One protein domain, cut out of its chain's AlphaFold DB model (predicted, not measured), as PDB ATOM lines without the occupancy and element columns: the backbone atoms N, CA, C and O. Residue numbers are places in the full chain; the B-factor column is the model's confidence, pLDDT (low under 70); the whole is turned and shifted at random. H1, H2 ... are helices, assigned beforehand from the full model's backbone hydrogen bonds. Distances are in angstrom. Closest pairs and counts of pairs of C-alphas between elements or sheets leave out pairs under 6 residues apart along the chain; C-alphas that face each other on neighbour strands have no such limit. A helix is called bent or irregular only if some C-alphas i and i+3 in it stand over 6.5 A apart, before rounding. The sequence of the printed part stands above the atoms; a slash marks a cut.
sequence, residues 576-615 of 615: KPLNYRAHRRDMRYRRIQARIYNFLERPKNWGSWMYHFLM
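What this domain is: This is residues 576 to 615 of the 615 residues of an uncharacterized protein of Biomphalaria glabrata (UniProt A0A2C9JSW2). One long helix, H1, makes most of the length of this domain, and past its end the chain turns aside through a tight link into a shorter helix, H2, so that the outline is a long arm with a short hook. Residues 576 to 579 stick out as a tail before H1, and the two helices do not pack on each other. The printed part has 40 residues with two named helices, H1 then H2, and no named strand; the class is all helix. The whole is extended, with a radius of gyration of the C-alphas of 16.3 A, and the C-alphas span 53 by 20 by 7 A.

How they stand to each other: H1, residues 580 to 600, has a kink of 27 degrees near residue 587. It is neither bent nor irregular, but only just: C-alphas 582 and 585 are 6.3 A apart. H2, residues 606 to 614, follows after a tight link of 5 residues. H1 and H2 are apart, with no C-alpha of the one within 8 A of the other. Residues 576 to 598, of which 580 to 598 belong to H1, stand free. So do residues 600 to 608, of which 606 to 608 belong to H2, and residues 610 to 615, of which 610 to 614 belong to H2. The O i to N i+4 pairs within hydrogen-bond range are 13 of 17 in H1 and 4 of 5 in H2.

Where its parts are: H1 runs 30.1 A from C-alpha 580 at (155.690, 166.875, 89.163) to C-alpha 600 at (146.062, 191.624, 103.422). H2 measures 12.2 A from first to last C-alpha and ends with C-alpha 614 at (146.428, 188.959, 122.675).

The domain as a whole: The C-alphas of Lys 576 and Gly 607, the two farthest apart, are 52.7 A from each other. The printed part has no cut and ends at Met 615, the chain's last residue. The mean pLDDT of the printed part is 80.6; residues 581 to 585, 603 and 615 are under 70.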
ATOM      1  N   LYS A 576     160.828 164.210  77.664       90.50
ATOM      2  CA  LYS A 576     161.029 163.678  79.021       90.50
ATOM      3  C   LYS A 576     159.795 163.984  79.889       90.50
ATOM      4  O   LYS A 576     159.383 165.150  79.909       90.50
ATOM      5  N   PRO A 577     159.214 163.007  80.616       82.19
ATOM      6  CA  PRO A 577     158.037 163.231  81.455       82.19
ATOM      7  C   PRO A 577     158.352 164.255  82.551       82.19
ATOM      8  O   PRO A 577     159.339 164.112  83.275       82.19
ATOM      9  N   LEU A 578     157.532 165.303  82.671       80.75
ATOM     10  CA  LEU A 578     157.782 166.367  83.640       80.75
ATOM     11  C   LEU A 578     157.509 165.834  85.054       80.75
ATOM     12  O   LEU A 578     156.368 165.563  85.426       80.75
ATOM     13  N   ASN A 579     158.564 165.648  85.850       75.81
ATOM     14  CA  ASN A 579     158.443 165.047  87.175       75.81
ATOM     15  C   ASN A 579     157.830 166.042  88.178       75.81
ATOM     16  O   ASN A 579     158.533 166.794  88.853       75.81
ATOM     17  N   TYR A 580     156.502 166.005  88.303       70.31
ATOM     18  CA  TYR A 580     155.690 166.875  89.163       70.31
ATOM     19  C   TYR A 580     155.985 166.791  90.680       70.31
ATOM     20  O   TYR A 580     155.338 167.498  91.458       70.31
ATOM     21  N   ARG A 581     156.979 166.007  91.135       68.19
ATOM     22  CA  ARG A 581     157.411 165.929  92.549       68.19
ATOM     23  C   ARG A 581     157.727 167.287  93.196       68.19
ATOM     24  O   ARG A 581     157.608 167.391  94.415       68.19
ATOM     25  N   ALA A 582     158.074 168.321  92.424       58.72
ATOM     26  CA  ALA A 582     158.244 169.686  92.934       58.72
ATOM     27  C   ALA A 582     156.963 170.243  93.603       58.72
ATOM     28  O   ALA A 582     157.019 170.796  94.706       58.72
ATOM     29  N   HIS A 583     155.791 170.015  93.002       60.47
ATOM     30  CA  HIS A 583     154.570 170.771  93.314       60.47
ATOM     31  C   HIS A 583     153.880 170.375  94.640       60.47
ATOM     32  O   HIS A 583     152.933 171.037  95.075       60.47
ATOM     33  N   ARG A 584     154.367 169.341  95.358       64.62
ATOM     34  CA  ARG A 584     153.922 169.066  96.746       64.62
ATOM     35  C   ARG A 584     154.333 170.188  97.719       64.62
ATOM     36  O   ARG A 584     153.670 170.351  98.742       64.62
ATOM     37  N   ARG A 585     155.369 170.985  97.406       69.44
ATOM     38  CA  ARG A 585     155.673 172.234  98.135       69.44
ATOM     39  C   ARG A 585     154.750 173.364  97.687       69.44
ATOM     40  O   ARG A 585     154.119 173.996  98.530       69.44
ATOM     41  N   ASP A 586     154.595 173.541  96.381       76.88
ATOM     42  CA  ASP A 586     153.821 174.635  95.786       76.88
ATOM     43  C   ASP A 586     152.343 174.609  96.200       76.88
ATOM     44  O   ASP A 586     151.758 175.659  96.438       76.88
ATOM     45  N   MET A 587     151.730 173.432  96.387       84.31
ATOM     46  CA  MET A 587     150.363 173.351  96.925       84.31
ATOM     47  C   MET A 587     150.266 173.837  98.385       84.31
ATOM     48  O   MET A 587     149.249 174.418  98.763       84.31
ATOM     49  N   ARG A 588     151.308 173.650  99.212       86.38
ATOM     50  CA  ARG A 588     151.361 174.233 100.566       86.38
ATOM     51  C   ARG A 588     151.607 175.740 100.500       86.38
ATOM     52  O   ARG A 588     150.891 176.481 101.166       86.38
ATOM     53  N   TYR A 589     152.538 176.187  99.654       86.94
ATOM     54  CA  TYR A 589     152.792 177.612  99.428       86.94
ATOM     55  C   TYR A 589     151.544 178.346  98.939       86.94
ATOM     56  O   TYR A 589     151.176 179.332  99.557       86.94
ATOM     57  N   ARG A 590     150.813 177.829  97.941       89.06
ATOM     58  CA  ARG A 590     149.555 178.431  97.461       89.06
ATOM     59  C   ARG A 590     148.485 178.535  98.551       89.06
ATOM     60  O   ARG A 590     147.774 179.528  98.588       89.06
ATOM     61  N   ARG A 591     148.380 177.561  99.468       91.31
ATOM     62  CA  ARG A 591     147.443 177.632 100.614       91.31
ATOM     63  C   ARG A 591     147.866 178.672 101.656       91.31
ATOM     64  O   ARG A 591     147.006 179.349 102.208       91.31
ATOM     65  N   ILE A 592     149.165 178.802 101.927       92.81
ATOM     66  CA  ILE A 592     149.705 179.819 102.844       92.81
ATOM     67  C   ILE A 592     149.579 181.214 102.219       92.81
ATOM     68  O   ILE A 592     149.076 182.124 102.865       92.81
ATOM     69  N   GLN A 593     149.940 181.358 100.945       93.19
ATOM     70  CA  GLN A 593     149.797 182.579 100.159       93.19
ATOM     71  C   GLN A 593     148.333 183.016 100.081       93.19
ATOM     72  O   GLN A 593     148.043 184.149 100.429       93.19
ATOM     73  N   ALA A 594     147.395 182.129  99.731       91.56
ATOM     74  CA  ALA A 594     145.970 182.470  99.693       91.56
ATOM     75  C   ALA A 594     145.439 182.952 101.055       91.56
ATOM     76  O   ALA A 594     144.638 183.880 101.095       91.56
ATOM     77  N   ARG A 595     145.916 182.377 102.172       89.44
ATOM     78  CA  ARG A 595     145.604 182.884 103.520       89.44
ATOM     79  C   ARG A 595     146.195 184.275 103.745       89.44
ATOM     80  O   ARG A 595     145.453 185.170 104.118       89.44
ATOM     81  N   ILE A 596     147.488 184.467 103.478       90.75
ATOM     82  CA  ILE A 596     148.173 185.762 103.637       90.75
ATOM     83  C   ILE A 596     147.499 186.852 102.790       90.75
ATOM     84  O   ILE A 596     147.215 187.919 103.316       90.75
ATOM     85  N   TYR A 597     147.160 186.577 101.529       88.00
ATOM     86  CA  TYR A 597     146.439 187.524 100.676       88.00
ATOM     87  C   TYR A 597     145.031 187.820 101.214       88.00
ATOM     88  O   TYR A 597     144.698 188.987 101.361       88.00
ATOM     89  N   ASN A 598     144.255 186.826 101.668       86.38
ATOM     90  CA  ASN A 598     142.958 187.089 102.322       86.38
ATOM     91  C   ASN A 598     143.075 187.887 103.644       86.38
ATOM     92  O   ASN A 598     142.106 188.531 104.046       86.38
ATOM     93  N   PHE A 599     144.236 187.859 104.311       84.06
ATOM     94  CA  PHE A 599     144.551 188.690 105.483       84.06
ATOM     95  C   PHE A 599     145.086 190.094 105.136       84.06
ATOM     96  O   PHE A 599     145.087 190.952 106.015       84.06
ATOM     97  N   LEU A 600     145.538 190.333 103.897       85.62
ATOM     98  CA  LEU A 600     146.062 191.624 103.422       85.62
ATOM     99  C   LEU A 600     145.035 192.403 102.581       85.62
ATOM    100  O   LEU A 600     144.886 193.606 102.757       85.62
ATOM    101  N   GLU A 601     144.291 191.722 101.705       84.94
ATOM    102  CA  GLU A 601     143.238 192.299 100.847       84.94
ATOM    103  C   GLU A 601     141.987 192.714 101.633       84.94
ATOM    104  O   GLU A 601     141.159 193.478 101.141       84.94
ATOM    105  N   ARG A 602     141.841 192.228 102.870       82.25
ATOM    106  CA  ARG A 602     140.881 192.759 103.840       82.25
ATOM    107  C   ARG A 602     141.642 193.648 104.822       82.25
ATOM    108  O   ARG A 602     142.187 193.097 105.781       82.25
ATOM    109  N   PRO A 603     141.656 194.986 104.644       59.22
ATOM    110  CA  PRO A 603     142.248 195.921 105.598       59.22
ATOM    111  C   PRO A 603     141.390 196.001 106.870       59.22
ATOM    112  O   PRO A 603     140.733 196.993 107.162       59.22
ATOM    113  N   LYS A 604     141.373 194.911 107.642       71.25
ATOM    114  CA  LYS A 604     140.880 194.907 109.013       71.25
ATOM    115  C   LYS A 604     141.950 195.558 109.878       71.25
ATOM    116  O   LYS A 604     143.000 194.958 110.107       71.25
ATOM    117  N   ASN A 605     141.649 196.779 110.316       83.00
ATOM    118  CA  ASN A 605     142.442 197.672 111.166       83.00
ATOM    119  C   ASN A 605     143.320 196.923 112.184       83.00
ATOM    120  O   ASN A 605     142.894 195.910 112.738       83.00
ATOM    121  N   TRP A 606     144.500 197.466 112.501       80.75
ATOM    122  CA  TRP A 606     145.527 196.852 113.364       80.75
ATOM    123  C   TRP A 606     144.995 196.223 114.672       80.75
ATOM    124  O   TRP A 606     145.472 195.167 115.086       80.75
ATOM    125  N   GLY A 607     143.942 196.787 115.277       85.69
ATOM    126  CA  GLY A 607     143.244 196.193 116.426       85.69
ATOM    127  C   GLY A 607     142.705 194.770 116.192       85.69
ATOM    128  O   GLY A 607     142.801 193.934 117.083       85.69
ATOM    129  N   SER A 608     142.231 194.438 114.984       79.88
ATOM    130  CA  SER A 608     141.794 193.078 114.618       79.88
ATOM    131  C   SER A 608     142.954 192.085 114.510       79.88
ATOM    132  O   SER A 608     142.724 190.885 114.645       79.88
ATOM    133  N   TRP A 609     144.177 192.557 114.253       81.31
ATOM    134  CA  TRP A 609     145.383 191.731 114.340       81.31
ATOM    135  C   TRP A 609     145.798 191.549 115.798       81.31
ATOM    136  O   TRP A 609     146.010 190.418 116.223       81.31
ATOM    137  N   MET A 610     145.843 192.631 116.584       87.69
ATOM    138  CA  MET A 610     146.154 192.556 118.018       87.69
ATOM    139  C   MET A 610     145.192 191.624 118.767       87.69
ATOM    140  O   MET A 610     145.657 190.793 119.537       87.69
ATOM    141  N   TYR A 611     143.886 191.671 118.484       80.81
ATOM    142  CA  TYR A 611     142.891 190.783 119.099       80.81
ATOM    143  C   TYR A 611     143.228 189.289 118.923       80.81
ATOM    144  O   TYR A 611     143.187 188.542 119.889       80.81
ATOM    145  N   HIS A 612     143.663 188.864 117.730       78.75
ATOM    146  CA  HIS A 612     144.068 187.476 117.449       78.75
ATOM    147  C   HIS A 612     145.501 187.110 117.900       78.75
ATOM    148  O   HIS A 612     145.970 186.008 117.609       78.75
ATOM    149  N   PHE A 613     146.216 188.025 118.561       84.12
ATOM    150  CA  PHE A 613     147.540 187.786 119.153       84.12
ATOM    151  C   PHE A 613     147.585 188.020 120.673       84.12
ATOM    152  O   PHE A 613     148.547 187.593 121.314       84.12
ATOM    153  N   LEU A 614     146.576 188.691 121.241       83.00
ATOM    154  CA  LEU A 614     146.428 188.959 122.675       83.00
ATOM    155  C   LEU A 614     145.423 188.019 123.371       83.00
ATOM    156  O   LEU A 614     145.358 188.027 124.599       83.00
ATOM    157  N   MET A 615     144.657 187.248 122.591       63.25
ATOM    158  CA  MET A 615     143.650 186.266 123.012       63.25
ATOM    159  C   MET A 615     143.985 184.887 122.433       63.25
ATOM    160  O   MET A 615     143.916 183.912 123.210       63.25
TER     161      MET A 615